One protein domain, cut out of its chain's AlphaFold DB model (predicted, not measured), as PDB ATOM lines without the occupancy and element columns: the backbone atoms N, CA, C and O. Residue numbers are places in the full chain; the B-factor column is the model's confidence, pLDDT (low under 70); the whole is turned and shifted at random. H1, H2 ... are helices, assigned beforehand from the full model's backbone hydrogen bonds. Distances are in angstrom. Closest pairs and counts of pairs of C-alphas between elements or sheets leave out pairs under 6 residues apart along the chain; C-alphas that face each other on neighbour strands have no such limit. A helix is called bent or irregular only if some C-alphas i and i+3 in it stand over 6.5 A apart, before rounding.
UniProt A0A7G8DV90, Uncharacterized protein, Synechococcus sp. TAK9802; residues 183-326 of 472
ATOM      1  N   GLY A 183      32.795 -13.088  -1.404       91.44
ATOM      2  CA  GLY A 183      34.161 -12.567  -1.478       91.44
ATOM      3  C   GLY A 183      35.051 -13.358  -2.430       91.44
ATOM      4  O   GLY A 183      35.773 -12.781  -3.245       91.44
ATOM      5  N   ASN A 184      34.977 -14.687  -2.374       90.50
ATOM      6  CA  ASN A 184      35.710 -15.550  -3.289       90.50
ATOM      7  C   ASN A 184      35.205 -15.439  -4.731       90.50
ATOM      8  O   ASN A 184      36.014 -15.372  -5.654       90.50
ATOM      9  N   VAL A 185      33.886 -15.384  -4.933       89.12
ATOM     10  CA  VAL A 185      33.300 -15.221  -6.272       89.12
ATOM     11  C   VAL A 185      33.714 -13.885  -6.891       89.12
ATOM     12  O   VAL A 185      34.204 -13.873  -8.019       89.12
ATOM     13  N   ALA A 186      33.609 -12.782  -6.145       91.38
ATOM     14  CA  ALA A 186      34.071 -11.468  -6.586       91.38
ATOM     15  C   ALA A 186      35.557 -11.499  -6.965       91.38
ATOM     16  O   ALA A 186      35.944 -11.005  -8.025       91.38
ATOM     17  N   LYS A 187      36.391 -12.143  -6.142       91.06
ATOM     18  CA  LYS A 187      37.820 -12.293  -6.421       91.06
ATOM     19  C   LYS A 187      38.094 -13.079  -7.706       91.06
ATOM     20  O   LYS A 187      38.892 -12.618  -8.513       91.06
ATOM     21  N   GLU A 188      37.450 -14.224  -7.920       88.12
ATOM     22  CA  GLU A 188      37.642 -15.032  -9.136       88.12
ATOM     23  C   GLU A 188      37.217 -14.262 -10.400       88.12
ATOM     24  O   GLU A 188      37.917 -14.316 -11.411       88.12
ATOM     25  N   ILE A 189      36.120 -13.492 -10.333       90.00
ATOM     26  CA  ILE A 189      35.675 -12.604 -11.423       90.00
ATOM     27  C   ILE A 189      36.741 -11.545 -11.731       90.00
ATOM     28  O   ILE A 189      37.125 -11.360 -12.889       90.00
ATOM     29  N   LEU A 190      37.237 -10.861 -10.698       90.19
ATOM     30  CA  LEU A 190      38.256  -9.821 -10.839       90.19
ATOM     31  C   LEU A 190      39.585 -10.386 -11.357       90.19
ATOM     32  O   LEU A 190      40.222  -9.746 -12.194       90.19
ATOM     33  N   ASP A 191      39.984 -11.575 -10.897       87.44
ATOM     34  CA  ASP A 191      41.227 -12.238 -11.294       87.44
ATOM     35  C   ASP A 191      41.194 -12.638 -12.785       87.44
ATOM     36  O   ASP A 191      42.165 -12.400 -13.512       87.44
ATOM     37  N   ASP A 192      40.071 -13.157 -13.285       86.25
ATOM     38  CA  ASP A 192      39.905 -13.567 -14.692       86.25
ATOM     39  C   ASP A 192      39.842 -12.407 -15.692       86.25
ATOM     40  O   ASP A 192      40.203 -12.584 -16.860       86.25
ATOM     41  N   LEU A 193      39.409 -11.230 -15.234       87.88
ATOM     42  CA  LEU A 193      39.310 -10.002 -16.031       87.88
ATOM     43  C   LEU A 193      40.361  -8.962 -15.626       87.88
ATOM     44  O   LEU A 193      40.224  -7.771 -15.916       87.88
ATOM     45  N   THR A 194      41.427  -9.392 -14.940       89.38
ATOM     46  CA  THR A 194      42.435  -8.487 -14.367       89.38
ATOM     47  C   THR A 194      43.006  -7.526 -15.408       89.38
ATOM     48  O   THR A 194      43.199  -6.344 -15.112       89.38
ATOM     49  N   LEU A 195      43.300  -8.027 -16.614       89.69
ATOM     50  CA  LEU A 195      43.919  -7.240 -17.683       89.69
ATOM     51  C   LEU A 195      42.905  -6.272 -18.295       89.69
ATOM     52  O   LEU A 195      43.192  -5.085 -18.439       89.69
ATOM     53  N   GLU A 196      41.720  -6.782 -18.614       91.44
ATOM     54  CA  GLU A 196      40.609  -6.079 -19.240       91.44
ATOM     55  C   GLU A 196      40.151  -4.903 -18.380       91.44
ATOM     56  O   GLU A 196      40.084  -3.778 -18.871       91.44
ATOM     57  N   ILE A 197      39.946  -5.127 -17.077       91.94
ATOM     58  CA  ILE A 197      39.564  -4.087 -16.114       91.94
ATOM     59  C   ILE A 197      40.616  -2.976 -16.082       91.94
ATOM     60  O   ILE A 197      40.272  -1.795 -16.069       91.94
ATOM     61  N   VAL A 198      41.908  -3.328 -16.091       90.94
ATOM     62  CA  VAL A 198      42.984  -2.327 -16.065       90.94
ATOM     63  C   VAL A 198      42.991  -1.472 -17.332       90.94
ATOM     64  O   VAL A 198      43.138  -0.249 -17.266       90.94
ATOM     65  N   ILE A 199      42.821  -2.113 -18.485       91.38
ATOM     66  CA  ILE A 199      42.796  -1.453 -19.790       91.38
ATOM     67  C   ILE A 199      41.556  -0.559 -19.916       91.38
ATOM     68  O   ILE A 199      41.682   0.600 -20.314       91.38
ATOM     69  N   ALA A 200      40.382  -1.062 -19.527       91.50
ATOM     70  CA  ALA A 200      39.126  -0.322 -19.529       91.50
ATOM     71  C   ALA A 200      39.213   0.934 -18.658       91.50
ATOM     72  O   ALA A 200      38.953   2.034 -19.142       91.50
ATOM     73  N   ILE A 201      39.640   0.795 -17.398       91.12
ATOM     74  CA  ILE A 201      39.730   1.916 -16.453       91.12
ATOM     75  C   ILE A 201      40.635   3.026 -16.997       91.12
ATOM     76  O   ILE A 201      40.246   4.194 -17.009       91.12
ATOM     77  N   TYR A 202      41.816   2.668 -17.508       89.62
ATOM     78  CA  TYR A 202      42.747   3.647 -18.068       89.62
ATOM     79  C   TYR A 202      42.158   4.390 -19.276       89.62
ATOM     80  O   TYR A 202      42.273   5.614 -19.367       89.62
ATOM     81  N   SER A 203      41.502   3.662 -20.182       88.19
ATOM     82  CA  SER A 203      40.858   4.237 -21.366       88.19
ATOM     83  C   SER A 203      39.681   5.141 -21.001       88.19
ATOM     84  O   SER A 203      39.542   6.229 -21.546       88.19
ATOM     85  N   LEU A 204      38.862   4.755 -20.026       87.25
ATOM     86  CA  LEU A 204      37.710   5.548 -19.602       87.25
ATOM     87  C   LEU A 204      38.111   6.836 -18.864       87.25
ATOM     88  O   LEU A 204      37.417   7.848 -18.988       87.25
ATOM     89  N   MET A 205      39.224   6.816 -18.120       84.62
ATOM     90  CA  MET A 205      39.724   7.966 -17.355       84.62
ATOM     91  C   MET A 205      40.447   9.002 -18.219       84.62
ATOM     92  O   MET A 205      40.163  10.193 -18.118       84.62
ATOM     93  N   ASN A 206      41.392   8.572 -19.061       76.62
ATOM     94  CA  ASN A 206      42.270   9.503 -19.784       76.62
ATOM     95  C   ASN A 206      41.564  10.328 -20.853       76.62
ATOM     96  O   ASN A 206      42.045  11.396 -21.228       76.62
ATOM     97  N   TYR A 207      40.444   9.817 -21.343       66.62
ATOM     98  CA  TYR A 207      39.642  10.458 -22.371       66.62
ATOM     99  C   TYR A 207      38.375  11.101 -21.790       66.62
ATOM    100  O   TYR A 207      37.602  11.704 -22.523       66.62
ATOM    101  N   SER A 208      38.215  11.056 -20.459       61.41
ATOM    102  CA  SER A 208      37.164  11.771 -19.743       61.41
ATOM    103  C   SER A 208      37.436  13.275 -19.715       61.41
ATOM    104  O   SER A 208      38.528  13.721 -19.357       61.41
ATOM    105  N   THR A 209      36.413  14.083 -19.992       61.22
ATOM    106  CA  THR A 209      36.444  15.545 -19.799       61.22
ATOM    107  C   THR A 209      36.376  15.963 -18.320       61.22
ATOM    108  O   THR A 209      36.391  17.157 -18.011       61.22
ATOM    109  N   GLY A 210      36.300  14.992 -17.405       60.22
ATOM    110  CA  GLY A 210      36.199  15.185 -15.961       60.22
ATOM    111  C   GLY A 210      37.370  15.947 -15.328       60.22
ATOM    112  O   GLY A 210      38.526  15.881 -15.764       60.22
ATOM    113  N   LYS A 211      37.084  16.678 -14.245       57.78
ATOM    114  CA  LYS A 211      38.090  17.355 -13.405       57.78
ATOM    115  C   LYS A 211      38.227  16.622 -12.063       57.78
ATOM    116  O   LYS A 211      37.265  16.074 -11.542       57.78
ATOM    117  N   GLY A 212      39.420  16.642 -11.464       66.19
ATOM    118  CA  GLY A 212      39.625  16.135 -10.098       66.19
ATOM    119  C   GLY A 212      39.657  14.603  -9.985       66.19
ATOM    120  O   GLY A 212      40.574  13.974 -10.513       66.19
ATOM    121  N   TYR A 213      38.707  14.019  -9.244       61.00
ATOM    122  CA  TYR A 213      38.663  12.584  -8.903       61.00
ATOM    123  C   TYR A 213      38.508  11.686 -10.142       61.00
ATOM    124  O   TYR A 213      39.207  10.683 -10.257       61.00
ATOM    125  N   GLU A 214      37.722  12.127 -11.129       62.81
ATOM    126  CA  GLU A 214      37.495  11.443 -12.417       62.81
ATOM    127  C   GLU A 214      38.753  11.296 -13.287       62.81
ATOM    128  O   GLU A 214      38.786  10.475 -14.201       62.81
ATOM    129  N   LYS A 215      39.817  12.062 -13.003       68.06
ATOM    130  CA  LYS A 215      41.133  11.868 -13.639       68.06
ATOM    131  C   LYS A 215      41.966  10.770 -12.984       68.06
ATOM    132  O   LYS A 215      42.995  10.387 -13.534       68.06
ATOM    133  N   ARG A 216      41.602  10.331 -11.776       69.12
ATOM    134  CA  ARG A 216      42.382   9.382 -10.963       69.12
ATOM    135  C   ARG A 216      41.688   8.039 -10.775       69.12
ATOM    136  O   ARG A 216      42.395   7.052 -10.589       69.12
ATOM    137  N   TYR A 217      40.361   8.024 -10.855       81.44
ATOM    138  CA  TYR A 217      39.520   6.847 -10.679       81.44
ATOM    139  C   TYR A 217      38.349   6.888 -11.659       81.44
ATOM    140  O   TYR A 217      37.909   7.965 -12.069       81.44
ATOM    141  N   VAL A 218      37.821   5.717 -12.008       84.00
ATOM    142  CA  VAL A 218      36.563   5.617 -12.755       84.00
ATOM    143  C   VAL A 218      35.399   5.810 -11.788       84.00
ATOM    144  O   VAL A 218      35.269   5.088 -10.801       84.00
ATOM    145  N   SER A 219      34.527   6.775 -12.079       84.06
ATOM    146  CA  SER A 219      33.375   7.116 -11.238       84.06
ATOM    147  C   SER A 219      32.101   7.350 -12.051       84.06
ATOM    148  O   SER A 219      32.117   7.400 -13.284       84.06
ATOM    149  N   GLY A 220      30.975   7.473 -11.343       85.38
ATOM    150  CA  GLY A 220      29.667   7.762 -11.932       85.38
ATOM    151  C   GLY A 220      29.225   6.704 -12.944       85.38
ATOM    152  O   GLY A 220      29.435   5.511 -12.740       85.38
ATOM    153  N   LYS A 221      28.649   7.155 -14.066       87.12
ATOM    154  CA  LYS A 221      28.093   6.280 -15.114       87.12
ATOM    155  C   LYS A 221      29.121   5.310 -15.707       87.12
ATOM    156  O   LYS A 221      28.782   4.165 -15.972       87.12
ATOM    157  N   LYS A 222      30.380   5.742 -15.857       88.25
ATOM    158  CA  LYS A 222      31.473   4.904 -16.383       88.25
ATOM    159  C   LYS A 222      31.799   3.739 -15.448       88.25
ATOM    160  O   LYS A 222      32.120   2.652 -15.913       88.25
ATOM    161  N   LYS A 223      31.697   3.964 -14.131       90.44
ATOM    162  CA  LYS A 223      31.898   2.919 -13.119       90.44
ATOM    163  C   LYS A 223      30.782   1.889 -13.184       90.44
ATOM    164  O   LYS A 223      31.078   0.703 -13.214       90.44
ATOM    165  N   THR A 224      29.533   2.348 -13.238       91.25
ATOM    166  CA  THR A 224      28.368   1.463 -13.353       91.25
ATOM    167  C   THR A 224      28.452   0.617 -14.621       91.25
ATOM    168  O   THR A 224      28.466  -0.599 -14.514       91.25
ATOM    169  N   ALA A 225      28.685   1.240 -15.782       92.31
ATOM    170  CA  ALA A 225      28.826   0.522 -17.050       92.31
ATOM    171  C   ALA A 225      29.949  -0.531 -17.023       92.31
ATOM    172  O   ALA A 225      29.777  -1.631 -17.539       92.31
ATOM    173  N   LEU A 226      31.093  -0.223 -16.400       93.12
ATOM    174  CA  LEU A 226      32.193  -1.181 -16.274       93.12
ATOM    175  C   LEU A 226      31.854  -2.350 -15.341       93.12
ATOM    176  O   LEU A 226      32.229  -3.481 -15.640       93.12
ATOM    177  N   VAL A 227      31.174  -2.094 -14.221       93.75
ATOM    178  CA  VAL A 227      30.718  -3.154 -13.307       93.75
ATOM    179  C   VAL A 227      29.734  -4.071 -14.029       93.75
ATOM    180  O   VAL A 227      29.940  -5.281 -14.031       93.75
ATOM    181  N   ASP A 228      28.738  -3.502 -14.707       93.06
ATOM    182  CA  ASP A 228      27.727  -4.260 -15.446       93.06
ATOM    183  C   ASP A 228      28.390  -5.125 -16.528       93.06
ATOM    184  O   ASP A 228      28.192  -6.339 -16.572       93.06
ATOM    185  N   TRP A 229      29.295  -4.538 -17.318       94.25
ATOM    186  CA  TRP A 229      30.044  -5.263 -18.346       94.25
ATOM    187  C   TRP A 229      30.901  -6.407 -17.782       94.25
ATOM    188  O   TRP A 229      30.982  -7.476 -18.393       94.25
ATOM    189  N   VAL A 230      31.536  -6.213 -16.618       92.81
ATOM    190  CA  VAL A 230      32.320  -7.251 -15.922       92.81
ATOM    191  C   VAL A 230      31.423  -8.409 -15.478       92.81
ATOM    192  O   VAL A 230      31.777  -9.573 -15.684       92.81
ATOM    193  N   LEU A 231      30.260  -8.111 -14.896       91.44
ATOM    194  CA  LEU A 231      29.314  -9.125 -14.418       91.44
ATOM    195  C   LEU A 231      28.585  -9.838 -15.568       91.44
ATOM    196  O   LEU A 231      28.150 -10.981 -15.414       91.44
ATOM    197  N   GLU A 232      28.511  -9.217 -16.746       89.88
ATOM    198  CA  GLU A 232      27.909  -9.807 -17.940       89.88
ATOM    199  C   GLU A 232      28.792 -10.830 -18.668       89.88
ATOM    200  O   GLU A 232      28.291 -11.570 -19.529       89.88
ATOM    201  N   GLN A 233      30.075 -10.923 -18.309       86.75
ATOM    202  CA  GLN A 233      31.006 -11.877 -18.907       86.75
ATOM    203  C   GLN A 233      30.600 -13.326 -18.623       86.75
ATOM    204  O   GLN A 233      30.098 -13.664 -17.551       86.75
ATOM    205  N   SER A 234      30.869 -14.230 -19.572       84.25
ATOM    206  CA  SER A 234      30.393 -15.624 -19.516       84.25
ATOM    207  C   SER A 234      30.799 -16.362 -18.235       84.25
ATOM    208  O   SER A 234      30.042 -17.175 -17.708       84.25
ATOM    209  N   MET A 235      32.010 -16.095 -17.739       84.12
ATOM    210  CA  MET A 235      32.530 -16.720 -16.527       84.12
ATOM    211  C   MET A 235      31.877 -16.128 -15.271       84.12
ATOM    212  O   MET A 235      31.408 -16.888 -14.426       84.12
ATOM    213  N   ALA A 236      31.738 -14.801 -15.205       87.00
ATOM    214  CA  ALA A 236      31.032 -14.122 -14.123       87.00
ATOM    215  C   ALA A 236      29.573 -14.585 -14.023       87.00
ATOM    216  O   ALA A 236      29.146 -15.017 -12.956       87.00
ATOM    217  N   LYS A 237      28.847 -14.644 -15.149       89.06
ATOM    218  CA  LYS A 237      27.487 -15.206 -15.216       89.06
ATOM    219  C   LYS A 237      27.415 -16.633 -14.672       89.06
ATOM    220  O   LYS A 237      26.503 -16.955 -13.916       89.06
ATOM    221  N   SER A 238      28.385 -17.480 -15.023       86.19
ATOM    222  CA  SER A 238      28.439 -18.860 -14.528       86.19
ATOM    223  C   SER A 238      28.673 -18.946 -13.019       86.19
ATOM    224  O   SER A 238      28.134 -19.855 -12.396       86.19
ATOM    225  N   LEU A 239      29.476 -18.051 -12.435       86.00
ATOM    226  CA  LEU A 239      29.717 -18.019 -10.989       86.00
ATOM    227  C   LEU A 239      28.540 -17.400 -10.227       86.00
ATOM    228  O   LEU A 239      28.133 -17.916  -9.197       86.00
ATOM    229  N   LEU A 240      27.935 -16.332 -10.744       88.88
ATOM    230  CA  LEU A 240      26.757 -15.718 -10.125       88.88
ATOM    231  C   LEU A 240      25.559 -16.675 -10.114       88.88
ATOM    232  O   LEU A 240      24.770 -16.669  -9.169       88.88
ATOM    233  N   ALA A 241      25.442 -17.545 -11.123       87.62
ATOM    234  CA  ALA A 241      24.404 -18.570 -11.179       87.62
ATOM    235  C   ALA A 241      24.450 -19.555  -9.994       87.62
ATOM    236  O   ALA A 241      23.418 -20.148  -9.681       87.62
ATOM    237  N   THR A 242      25.594 -19.713  -9.312       81.50
ATOM    238  CA  THR A 242      25.713 -20.587  -8.130       81.50
ATOM    239  C   THR A 242      25.289 -19.918  -6.821       81.50
ATOM    240  O   THR A 242      25.280 -20.582  -5.787       81.50
ATOM    241  N   LEU A 243      24.946 -18.627  -6.854       87.88
ATOM    242  CA  LEU A 243      24.570 -17.828  -5.689       87.88
ATOM    243  C   LEU A 243      23.076 -17.481  -5.687       87.88
ATOM    244  O   LEU A 243      22.439 -17.388  -6.741       87.88
ATOM    245  N   ASP A 244      22.544 -17.253  -4.491       88.94
ATOM    246  CA  ASP A 244      21.245 -16.644  -4.209       88.94
ATOM    247  C   ASP A 244      21.263 -15.118  -4.417       88.94
ATOM    248  O   ASP A 244      22.322 -14.511  -4.566       88.94
ATOM    249  N   ALA A 245      20.082 -14.495  -4.479       89.12
ATOM    250  CA  ALA A 245      19.938 -13.083  -4.850       89.12
ATOM    251  C   ALA A 245      20.687 -12.129  -3.903       89.12
ATOM    252  O   ALA A 245      21.380 -11.230  -4.382       89.12
ATOM    253  N   ASP A 246      20.623 -12.370  -2.593       90.31
ATOM    254  CA  ASP A 246      21.275 -11.526  -1.585       90.31
ATOM    255  C   ASP A 246      22.801 -11.569  -1.746       90.31
ATOM    256  O   ASP A 246      23.468 -10.538  -1.843       90.31
ATOM    257  N   LYS A 247      23.358 -12.774  -1.910       89.50
ATOM    258  CA  LYS A 247      24.790 -12.968  -2.168       89.50
ATOM    259  C   LYS A 247      25.249 -12.414  -3.510       89.50
ATOM    260  O   LYS A 247      26.389 -11.973  -3.619       89.50
ATOM    261  N   ARG A 248      24.398 -12.428  -4.541       90.56
ATOM    262  CA  ARG A 248      24.712 -11.779  -5.827       90.56
ATOM    263  C   ARG A 248      24.859 -10.270  -5.661       90.56
ATOM    264  O   ARG A 248      25.802  -9.716  -6.218       90.56
ATOM    265  N   SER A 249      23.985  -9.640  -4.871       91.44
ATOM    266  CA  SER A 249      24.099  -8.214  -4.546       91.44
ATOM    267  C   SER A 249      25.408  -7.917  -3.811       91.44
ATOM    268  O   SER A 249      26.103  -6.966  -4.156       91.44
ATOM    269  N   GLU A 250      25.803  -8.770  -2.860       93.31
ATOM    270  CA  GLU A 250      27.084  -8.621  -2.156       93.31
ATOM    271  C   GLU A 250      28.289  -8.743  -3.110       93.31
ATOM    272  O   GLU A 250      29.227  -7.950  -3.029       93.31
ATOM    273  N   VAL A 251      28.266  -9.688  -4.063       92.19
ATOM    274  CA  VAL A 251      29.312  -9.791  -5.101       92.19
ATOM    275  C   VAL A 251      29.389  -8.514  -5.937       92.19
ATOM    276  O   VAL A 251      30.488  -8.029  -6.206       92.19
ATOM    277  N   GLU A 252      28.245  -7.980  -6.361       93.25
ATOM    278  CA  GLU A 252      28.178  -6.753  -7.155       93.25
ATOM    279  C   GLU A 252      28.795  -5.567  -6.406       93.25
ATOM    280  O   GLU A 252      29.608  -4.837  -6.980       93.25
ATOM    281  N   ASP A 253      28.484  -5.413  -5.118       93.25
ATOM    282  CA  ASP A 253      29.040  -4.351  -4.282       93.25
ATOM    283  C   ASP A 253      30.554  -4.499  -4.085       93.25
ATOM    284  O   ASP A 253      31.286  -3.520  -4.247       93.25
ATOM    285  N   LEU A 254      31.051  -5.718  -3.857       93.50
ATOM    286  CA  LEU A 254      32.489  -5.994  -3.739       93.50
ATOM    287  C   LEU A 254      33.250  -5.719  -5.046       93.50
ATOM    288  O   LEU A 254      34.342  -5.141  -5.036       93.50
ATOM    289  N   VAL A 255      32.684  -6.107  -6.193       93.50
ATOM    290  CA  VAL A 255      33.264  -5.814  -7.515       93.50
ATOM    291  C   VAL A 255      33.264  -4.306  -7.770       93.50
ATOM    292  O   VAL A 255      34.272  -3.744  -8.212       93.50
ATOM    293  N   ARG A 256      32.160  -3.626  -7.443       93.62
ATOM    294  CA  ARG A 256      32.012  -2.173  -7.563       93.62
ATOM    295  C   ARG A 256      33.010  -1.425  -6.684       93.62
ATOM    296  O   ARG A 256      33.599  -0.449  -7.152       93.62
ATOM    297  N   GLU A 257      33.212  -1.838  -5.441       90.81
ATOM    298  CA  GLU A 257      34.217  -1.262  -4.543       90.81
ATOM    299  C   GLU A 257      35.622  -1.436  -5.135       90.81
ATOM    300  O   GLU A 257      36.308  -0.446  -5.404       90.81
ATOM    301  N   SER A 258      35.988  -2.669  -5.502       90.00
ATOM    302  CA  SER A 258      37.310  -2.988  -6.052       90.00
ATOM    303  C   SER A 258      37.654  -2.210  -7.327       90.00
ATOM    304  O   SER A 258      38.787  -1.758  -7.499       90.00
ATOM    305  N   ILE A 259      36.683  -2.016  -8.226       89.56
ATOM    306  CA  ILE A 259      36.864  -1.230  -9.455       89.56
ATOM    307  C   ILE A 259      37.013   0.265  -9.144       89.56
ATOM    308  O   ILE A 259      37.824   0.942  -9.779       89.56
ATOM    309  N   GLY A 260      36.250   0.785  -8.178       81.94
ATOM    310  CA  GLY A 260      36.271   2.204  -7.810       81.94
ATOM    311  C   GLY A 260      37.602   2.666  -7.226       81.94
ATOM    312  O   GLY A 260      38.066   3.755  -7.557       81.94
ATOM    313  N   ASP A 261      38.241   1.818  -6.425       79.06
ATOM    314  CA  ASP A 261      39.466   2.171  -5.699       79.06
ATOM    315  C   ASP A 261      40.750   1.899  -6.495       79.06
ATOM    316  O   ASP A 261      41.874   2.167  -6.051       79.06
ATOM    317  N   LYS A 262      40.611   1.379  -7.717       82.56
ATOM    318  CA  LYS A 262      41.743   0.952  -8.534       82.56
ATOM    319  C   LYS A 262      42.388   2.141  -9.240       82.56
ATOM    320  O   LYS A 262      41.979   2.562 -10.320       82.56
ATOM    321  N   LYS A 263      43.467   2.662  -8.654       84.00
ATOM    322  CA  LYS A 263      44.319   3.668  -9.302       84.00
ATOM    323  C   LYS A 263      45.189   3.023 -10.378       84.00
ATOM    324  O   LYS A 263      46.009   2.156 -10.077       84.00
ATOM    325  N   ILE A 264      45.084   3.509 -11.614       85.50
ATOM    326  CA  ILE A 264      45.832   2.950 -12.748       85.50
ATOM    327  C   ILE A 264      46.826   3.951 -13.309       85.50
ATOM    328  O   ILE A 264      46.510   5.107 -13.581       85.50
ATOM    329  N   THR A 265      48.059   3.485 -13.480       85.56
ATOM    330  CA  THR A 265      49.140   4.231 -14.120       85.56
ATOM    331  C   THR A 265      49.286   3.819 -15.580       85.56
ATOM    332  O   THR A 265      48.958   2.695 -15.963       85.56
ATOM    333  N   GLN A 266      49.888   4.695 -16.388       85.62
ATOM    334  CA  GLN A 266      50.248   4.371 -17.771       85.62
ATOM    335  C   GLN A 266      51.125   3.113 -17.869       85.62
ATOM    336  O   GLN A 266      50.913   2.280 -18.743       85.62
ATOM    337  N   SER A 267      52.061   2.920 -16.938       85.06
ATOM    338  CA  SER A 267      52.911   1.724 -16.908       85.06
ATOM    339  C   SER A 267      52.123   0.430 -16.674       85.06
ATOM    340  O   SER A 267      52.429  -0.595 -17.285       85.06
ATOM    341  N   SER A 268      51.099   0.470 -15.813       87.44
ATOM    342  CA  SER A 268      50.210  -0.667 -15.554       87.44
ATOM    343  C   SER A 268      49.378  -0.996 -16.794       87.44
ATOM    344  O   SER A 268      49.351  -2.155 -17.215       87.44
ATOM    345  N   TYR A 269      48.813   0.031 -17.437       89.69
ATOM    346  CA  TYR A 269      48.117  -0.094 -18.717       89.69
ATOM    347  C   TYR A 269      49.006  -0.740 -19.785       89.69
ATOM    348  O   TYR A 269      48.655  -1.781 -20.333       89.69
ATOM    349  N   GLU A 270      50.195  -0.188 -20.041       86.44
ATOM    350  CA  GLU A 270      51.101  -0.688 -21.081       86.44
ATOM    351  C   GLU A 270      51.572  -2.120 -20.806       86.44
ATOM    352  O   GLU A 270      51.825  -2.890 -21.734       86.44
ATOM    353  N   SER A 271      51.737  -2.493 -19.534       87.56
ATOM    354  CA  SER A 271      52.049  -3.871 -19.145       87.56
ATOM    355  C   SER A 271      50.885  -4.813 -19.467       87.56
ATOM    356  O   SER A 271      51.089  -5.833 -20.129       87.56
ATOM    357  N   CYS A 272      49.662  -4.442 -19.073       87.56
ATOM    358  CA  CYS A 272      48.467  -5.256 -19.289       87.56
ATOM    359  C   CYS A 272      48.107  -5.369 -20.773       87.56
ATOM    360  O   CYS A 272      47.885  -6.475 -21.256       87.56
ATOM    361  N   ALA A 273      48.157  -4.268 -21.526       86.56
ATOM    362  CA  ALA A 273      47.928  -4.262 -22.969       86.56
ATOM    363  C   ALA A 273      48.950  -5.143 -23.705       86.56
ATOM    364  O   ALA A 273      48.580  -5.969 -24.540       86.56
ATOM    365  N   ARG A 274      50.243  -5.068 -23.342       83.88
ATOM    366  CA  ARG A 274      51.273  -5.963 -23.902       83.88
ATOM    367  C   ARG A 274      51.034  -7.426 -23.541       83.88
ATOM    368  O   ARG A 274      51.243  -8.288 -24.395       83.88
ATOM    369  N   ALA A 275      50.629  -7.719 -22.306       82.88
ATOM    370  CA  ALA A 275      50.305  -9.077 -21.876       82.88
ATOM    371  C   ALA A 275      49.106  -9.632 -22.661       82.88
ATOM    372  O   ALA A 275      49.206 -10.720 -23.231       82.88
ATOM    373  N   MET A 276      48.035  -8.844 -22.783       80.69
ATOM    374  CA  MET A 276      46.835  -9.195 -23.543       80.69
ATOM    375  C   MET A 276      47.142  -9.365 -25.034       80.69
ATOM    376  O   MET A 276      46.636 -10.290 -25.659       80.69
ATOM    377  N   LYS A 277      48.041  -8.555 -25.609       77.81
ATOM    378  CA  LYS A 277      48.511  -8.718 -26.994       77.81
ATOM    379  C   LYS A 277      49.290 -10.025 -27.193       77.81
ATOM    380  O   LYS A 277      49.054 -10.741 -28.169       77.81
ATOM    381  N   ARG A 278      50.201 -10.357 -26.263       72.31
ATOM    382  CA  ARG A 278      51.104 -11.529 -26.319       72.31
ATOM    383  C   ARG A 278      50.448 -12.869 -25.985       72.31
ATOM    384  O   ARG A 278      50.997 -13.893 -26.388       72.31
ATOM    385  N   SER A 279      49.303 -12.893 -25.300       64.31
ATOM    386  CA  SER A 279      48.597 -14.134 -24.916       64.31
ATOM    387  C   SER A 279      48.114 -14.984 -26.104       64.31
ATOM    388  O   SER A 279      47.643 -16.103 -25.917       64.31
ATOM    389  N   ARG A 280      48.333 -14.513 -27.336       52.84
ATOM    390  CA  ARG A 280      48.071 -15.217 -28.595       52.84
ATOM    391  C   ARG A 280      48.815 -16.559 -28.752       52.84
ATOM    392  O   ARG A 280      48.453 -17.335 -29.614       52.84
ATOM    393  N   TYR A 281      49.855 -16.862 -27.976       45.12
ATOM    394  CA  TYR A 281      50.698 -18.052 -28.209       45.12
ATOM    395  C   TYR A 281      50.376 -19.276 -27.333       45.12
ATOM    396  O   TYR A 281      51.164 -20.222 -27.296       45.12
ATOM    397  N   VAL A 282      49.235 -19.296 -26.634       41.28
ATOM    398  CA  VAL A 282      48.803 -20.482 -25.875       41.28
ATOM    399  C   VAL A 282      47.845 -21.305 -26.737       41.28
ATOM    400  O   VAL A 282      46.709 -20.913 -26.982       41.28
ATOM    401  N   ALA A 283      48.334 -22.456 -27.200       35.69
ATOM    402  CA  ALA A 283      47.764 -23.300 -28.254       35.69
ATOM    403  C   ALA A 283      46.381 -23.937 -27.987       35.69
ATOM    404  O   ALA A 283      45.996 -24.866 -28.691       35.69
ATOM    405  N   SER A 284      45.626 -23.470 -26.990       42.69
ATOM    406  CA  SER A 284      44.335 -24.046 -26.595       42.69
ATOM    407  C   SER A 284      43.170 -23.053 -26.534       42.69
ATOM    408  O   SER A 284      42.074 -23.468 -26.174       42.69
ATOM    409  N   SER A 285      43.363 -21.760 -26.829       46.97
ATOM    410  CA  SER A 285      42.282 -20.765 -26.691       46.97
ATOM    411  C   SER A 285      42.436 -19.544 -27.610       46.97
ATOM    412  O   SER A 285      42.248 -18.411 -27.157       46.97
ATOM    413  N   TYR A 286      42.823 -19.757 -28.874       43.00
ATOM    414  CA  TYR A 286      43.048 -18.669 -29.839       43.00
ATOM    415  C   TYR A 286      41.816 -17.749 -29.975       43.00
ATOM    416  O   TYR A 286      41.979 -16.534 -29.893       43.00
ATOM    417  N   ASP A 287      40.600 -18.308 -29.999       54.00
ATOM    418  CA  ASP A 287      39.361 -17.526 -30.145       54.00
ATOM    419  C   ASP A 287      39.006 -16.706 -28.894       54.00
ATOM    420  O   ASP A 287      38.547 -15.571 -28.985       54.00
ATOM    421  N   ARG A 288      39.271 -17.236 -27.692       61.59
ATOM    422  CA  ARG A 288      38.824 -16.608 -26.435       61.59
ATOM    423  C   ARG A 288      39.477 -15.244 -26.192       61.59
ATOM    424  O   ARG A 288      38.821 -14.340 -25.686       61.59
ATOM    425  N   TYR A 289      40.763 -15.088 -26.509       65.38
ATOM    426  CA  TYR A 289      41.476 -13.829 -26.256       65.38
ATOM    427  C   TYR A 289      41.262 -12.784 -27.347       65.38
ATOM    428  O   TYR A 289      41.441 -11.600 -27.073       65.38
ATOM    429  N   GLU A 290      40.930 -13.192 -28.569       69.06
ATOM    430  CA  GLU A 290      40.617 -12.262 -29.653       69.06
ATOM    431  C   GLU A 290      39.215 -11.679 -29.482       69.06
ATOM    432  O   GLU A 290      39.077 -10.456 -29.469       69.06
ATOM    433  N   VAL A 291      38.222 -12.534 -29.205       73.69
ATOM    434  CA  VAL A 291      36.850 -12.119 -28.868       73.69
ATOM    435  C   VAL A 291      36.862 -11.154 -27.682       73.69
ATOM    436  O   VAL A 291      36.370 -10.040 -27.795       73.69
ATOM    437  N   ARG A 292      37.575 -11.485 -26.596       78.25
ATOM    438  CA  ARG A 292      37.707 -10.584 -25.434       78.25
ATOM    439  C   ARG A 292      38.310  -9.216 -25.755       78.25
ATOM    440  O   ARG A 292      37.944  -8.230 -25.126       78.25
ATOM    441  N   ARG A 293      39.260  -9.132 -26.696       83.56
ATOM    442  CA  ARG A 293      39.829  -7.837 -27.117       83.56
ATOM    443  C   ARG A 293      38.809  -7.021 -27.898       83.56
ATOM    444  O   ARG A 293      38.739  -5.814 -27.693       83.56
ATOM    445  N   GLN A 294      38.061  -7.663 -28.793       81.88
ATOM    446  CA  GLN A 294      37.016  -7.008 -29.575       81.88
ATOM    447  C   GLN A 294      35.877  -6.532 -28.668       81.88
ATOM    448  O   GLN A 294      35.528  -5.356 -28.726       81.88
ATOM    449  N   ASP A 295      35.406  -7.386 -27.758       84.38
ATOM    450  CA  ASP A 295      34.376  -7.057 -26.768       84.38
ATOM    451  C   ASP A 295      34.793  -5.874 -25.885       84.38
ATOM    452  O   ASP A 295      34.002  -4.968 -25.638       84.38
ATOM    453  N   LEU A 296      36.059  -5.830 -25.451       88.69
ATOM    454  CA  LEU A 296      36.597  -4.710 -24.676       88.69
ATOM    455  C   LEU A 296      36.627  -3.399 -25.480       88.69
ATOM    456  O   LEU A 296      36.337  -2.333 -24.936       88.69
ATOM    457  N   ILE A 297      36.994  -3.458 -26.764       87.19
ATOM    458  CA  ILE A 297      37.004  -2.280 -27.643       87.19
ATOM    459  C   ILE A 297      35.579  -1.761 -27.845       87.19
ATOM    460  O   ILE A 297      35.367  -0.557 -27.713       87.19
ATOM    461  N   LEU A 298      34.622  -2.654 -28.120       88.12
ATOM    462  CA  LEU A 298      33.206  -2.315 -28.275       88.12
ATOM    463  C   LEU A 298      32.641  -1.689 -26.997       88.12
ATOM    464  O   LEU A 298      32.043  -0.621 -27.054       88.12
ATOM    465  N   PHE A 299      32.933  -2.277 -25.837       91.56
ATOM    466  CA  PHE A 299      32.519  -1.728 -24.548       91.56
ATOM    467  C   PHE A 299      33.024  -0.296 -24.324       91.56
ATOM    468  O   PHE A 299      32.256   0.590 -23.935       91.56
ATOM    469  N   VAL A 300      34.314  -0.036 -24.572       88.25
ATOM    470  CA  VAL A 300      34.866   1.321 -24.425       88.25
ATOM    471  C   VAL A 300      34.246   2.273 -25.447       88.25
ATOM    472  O   VAL A 300      33.971   3.426 -25.119       88.25
ATOM    473  N   GLU A 301      34.003   1.798 -26.668       87.75
ATOM    474  CA  GLU A 301      33.359   2.574 -27.722       87.75
ATOM    475  C   GLU A 301      31.942   3.024 -27.330       87.75
ATOM    476  O   GLU A 301      31.605   4.202 -27.485       87.75
ATOM    477  N   GLU A 302      31.131   2.108 -26.805       88.56
ATOM    478  CA  GLU A 302      29.763   2.368 -26.353       88.56
ATOM    479  C   GLU A 302      29.738   3.274 -25.120       88.56
ATOM    480  O   GLU A 302      28.984   4.246 -25.071       88.56
ATOM    481  N   THR A 303      30.620   3.018 -24.151       87.81
ATOM    482  CA  THR A 303      30.680   3.779 -22.894       87.81
ATOM    483  C   THR A 303      31.128   5.228 -23.110       87.81
ATOM    484  O   THR A 303      30.718   6.119 -22.368       87.81
ATOM    485  N   LEU A 304      31.960   5.484 -24.124       85.00
ATOM    486  CA  LEU A 304      32.399   6.831 -24.512       85.00
ATOM    487  C   LEU A 304      31.503   7.464 -25.591       85.00
ATOM    488  O   LEU A 304      31.857   8.505 -26.149       85.00
ATOM    489  N   SER A 305      30.352   6.866 -25.911       83.06
ATOM    490  CA  SER A 305      29.421   7.428 -26.891       83.06
ATOM    491  C   SER A 305      28.965   8.833 -26.479       83.06
ATOM    492  O   SER A 305      28.464   9.049 -25.377       83.06
ATOM    493  N   GLY A 306      29.170   9.810 -27.368       77.00
ATOM    494  CA  GLY A 306      28.889  11.227 -27.108       77.00
ATOM    495  C   GLY A 306      30.053  12.026 -26.507       77.00
ATOM    496  O   GLY A 306      29.952  13.248 -26.417       77.00
ATOM    497  N   GLU A 307      31.177  11.393 -26.148       79.62
ATOM    498  CA  GLU A 307      32.395  12.102 -25.738       79.62
ATOM    499  C   GLU A 307      33.282  12.421 -26.949       79.62
ATOM    500  O   GLU A 307      33.591  11.555 -27.766       79.62
ATOM    501  N   GLY A 308      33.780  13.660 -27.043       74.12
ATOM    502  CA  GLY A 308      34.633  14.093 -28.164       74.12
ATOM    503  C   GLY A 308      35.975  13.353 -28.276       74.12
ATOM    504  O   GLY A 308      36.665  13.466 -29.283       74.12
ATOM    505  N   ALA A 309      36.354  12.588 -27.251       77.50
ATOM    506  CA  ALA A 309      37.584  11.805 -27.215       77.50
ATOM    507  C   ALA A 309      37.390  10.319 -27.581       77.50
ATOM    508  O   ALA A 309      38.375   9.573 -27.593       77.50
ATOM    509  N   LYS A 310      36.156   9.897 -27.907       82.62
ATOM    510  CA  LYS A 310      35.790   8.515 -28.263       82.62
ATOM    511  C   LYS A 310      36.709   7.928 -29.335       82.62
ATOM    512  O   LYS A 310      37.369   6.919 -29.095       82.62
ATOM    513  N   ASP A 311      36.793   8.580 -30.495       80.94
ATOM    514  CA  ASP A 311      37.524   8.046 -31.652       80.94
ATOM    515  C   ASP A 311      39.021   7.899 -31.363       80.94
ATOM    516  O   ASP A 311      39.645   6.910 -31.748       80.94
ATOM    517  N   THR A 312      39.594   8.837 -30.603       82.81
ATOM    518  CA  THR A 312      40.991   8.780 -30.159       82.81
ATOM    519  C   THR A 312      41.234   7.598 -29.216       82.81
ATOM    520  O   THR A 312      42.222   6.877 -29.376       82.81
ATOM    521  N   ALA A 313      40.339   7.373 -28.248       82.38
ATOM    522  CA  ALA A 313      40.438   6.265 -27.297       82.38
ATOM    523  C   ALA A 313      40.344   4.904 -28.002       82.38
ATOM    524  O   ALA A 313      41.185   4.027 -27.794       82.38
ATOM    525  N   VAL A 314      39.355   4.755 -28.885       84.88
ATOM    526  CA  VAL A 314      39.110   3.525 -29.646       84.88
ATOM    527  C   VAL A 314      40.252   3.241 -30.616       84.88
ATOM    528  O   VAL A 314      40.710   2.103 -30.703       84.88
ATOM    529  N   THR A 315      40.761   4.259 -31.313       83.38
ATOM    530  CA  THR A 315      41.894   4.096 -32.238       83.38
ATOM    531  C   THR A 315      43.135   3.614 -31.496       83.38
ATOM    532  O   THR A 315      43.749   2.630 -31.906       83.38
ATOM    533  N   ARG A 316      43.457   4.222 -30.349       84.25
ATOM    534  CA  ARG A 316      44.595   3.792 -29.528       84.25
ATOM    535  C   ARG A 316      44.432   2.361 -29.015       84.25
ATOM    536  O   ARG A 316      45.370   1.575 -29.102       84.25
ATOM    537  N   LEU A 317      43.242   1.994 -28.537       86.62
ATOM    538  CA  LEU A 317      42.958   0.620 -28.114       86.62
ATOM    539  C   LEU A 317      43.108  -0.381 -29.261       86.62
ATOM    540  O   LEU A 317      43.700  -1.442 -29.071       86.62
ATOM    541  N   LYS A 318      42.626  -0.041 -30.463       84.94
ATOM    542  CA  LYS A 318      42.823  -0.863 -31.664       84.94
ATOM    543  C   LYS A 318      44.311  -1.027 -31.976       84.94
ATOM    544  O   LYS A 318      44.752  -2.139 -32.243       84.94
ATOM    545  N   GLU A 319      45.109   0.034 -31.892       82.19
ATOM    546  CA  GLU A 319      46.556  -0.040 -32.127       82.19
ATOM    547  C   GLU A 319      47.305  -0.889 -31.087       82.19
ATOM    548  O   GLU A 319      48.222  -1.645 -31.444       82.19
ATOM    549  N   ASP A 320      46.907  -0.770 -29.819       84.00
ATOM    550  CA  ASP A 320      47.542  -1.438 -28.687       84.00
ATOM    551  C   ASP A 320      47.150  -2.924 -28.605       84.00
ATOM    552  O   ASP A 320      48.016  -3.774 -28.369       84.00
ATOM    553  N   LEU A 321      45.879  -3.264 -28.849       81.56
ATOM    554  CA  LEU A 321      45.331  -4.613 -28.649       81.56
ATOM    555  C   LEU A 321      45.250  -5.452 -29.928       81.56
ATOM    556  O   LEU A 321      45.442  -6.676 -29.864       81.56
ATOM    557  N   LEU A 322      44.974  -4.824 -31.072       75.75
ATOM    558  CA  LEU A 322      44.874  -5.506 -32.360       75.75
ATOM    559  C   LEU A 322      46.219  -5.490 -33.092       75.75
ATOM    560  O   LEU A 322      47.155  -4.742 -32.782       75.75
ATOM    561  N   ASP A 323      46.349  -6.401 -34.048       62.34
ATOM    562  CA  ASP A 323      47.566  -6.535 -34.833       62.34
ATOM    563  C   ASP A 323      47.599  -5.565 -36.017       62.34
ATOM    564  O   ASP A 323      46.546  -5.220 -36.555       62.34
ATOM    565  N   PRO A 324      48.797  -5.202 -36.510       52.19
ATOM    566  CA  PRO A 324      48.937  -4.416 -37.731       52.19
ATOM    567  C   PRO A 324      48.250  -5.046 -38.951       52.19
ATOM    568  O   PRO A 324      47.767  -4.319 -39.808       52.19
ATOM    569  N   SER A 325      48.155  -6.377 -39.018       44.28
ATOM    570  CA  SER A 325      47.483  -7.106 -40.104       44.28
ATOM    571  C   SER A 325      45.960  -6.920 -40.136       44.28
ATOM    572  O   SER A 325      45.361  -7.131 -41.183       44.28
ATOM    573  N   PHE A 326      45.344  -6.460 -39.042       42.34
ATOM    574  CA  PHE A 326      43.922  -6.091 -38.987       42.34
ATOM    575  C   PHE A 326      43.683  -4.582 -39.171       42.34
ATOM    576  O   PHE A 326      42.543  -4.129 -39.123       42.34
TER     577      PHE A 326
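This is residues 183 to 326 of the 472 residues of an uncharacterized protein of Synechococcus sp. TAK9802 (UniProt A0A7G8DV90). Five helices form a compact bundle with H2 in its middle: H4, H7 and H8 surround it, and H9 packs on H7 and H8. A second group packs on one side of the bundle, H1 and H5 side by side and H6 crossing both H1 and H4, while short H3 sits by the end of H2 and residues 281 to 287, at the turn from H7 to H8, stick out. The printed part has 144 residues with nine named helices, H1 to H9 in that order, and no named strand: all helix. It is compact, with a radius of gyration of the C-alphas of 15.2 A and spans of 44 by 44 by 26 A.

Start at H1, residues 183 to 192; it touches H5, residues 234 to 240, opposite ways at a shallow tilt of 5 degrees, closest at C-alphas 189 and 236, 5.6 A. H6, residues 245 to 260, touches H1 with residues 251 to 255 alone, at a steep tilt of 52 degrees; C-alphas 186 and 251 are closest, 5.3 A. Next come H2, residues 194 to 206, and H3, residues 212 to 215, which only just touch, only at the corner, with 3 pairs of C-alphas within 8 A; C-alphas 205 and 215 are closest, 5.6 A. H4, residues 220 to 231, touches H2 at a shallow tilt of 19 degrees, opposite ways; the closest C-alphas are 204 and 222, 7.0 A. H4 also touches H6 at a steep tilt of 56 degrees, closest at C-alphas 227 and 256, 6.0 A. H7, residues 266 to 281, touches H2 at a steep tilt of 43 degrees, with C-alphas 195 and 272 closest, 5.2 A. H8, residues 286 to 303, touches H2 with residues 296 to 303 alone, closest at C-alphas 200 and 300, 6.7 A. H8 forms helical hairpins with H7 and with H9, residues 310 to 321; C-alphas 301 and 314 are the closest of H8 and H9, 6.1 A. Each O i to N i+4 pair is within hydrogen-bond range in H1, H2, H4, H5, H6 and H9, against 10 of 12 in H7 and 13 of 14 in H8; H3 is too short for such a pair.

Find C-alpha 183 at (34.161, -12.567, -1.478), where H1 begins. H6 measures 22.6 A, H7 24.7 A and H8 26.6 A from first to last C-alpha; H7 is only just irregular, C-alphas 278 and 281 being 6.8 A apart. H9 ends at C-alpha 321, (45.331, -4.613, -28.649).

The C-alphas farthest apart, of Asp 246 and Ser 325, are 46.8 A apart. The printed part has no cut and no long link. Look for pLDDT under 70 at residues 207 to 216, 279 to 290 and 323 to 326.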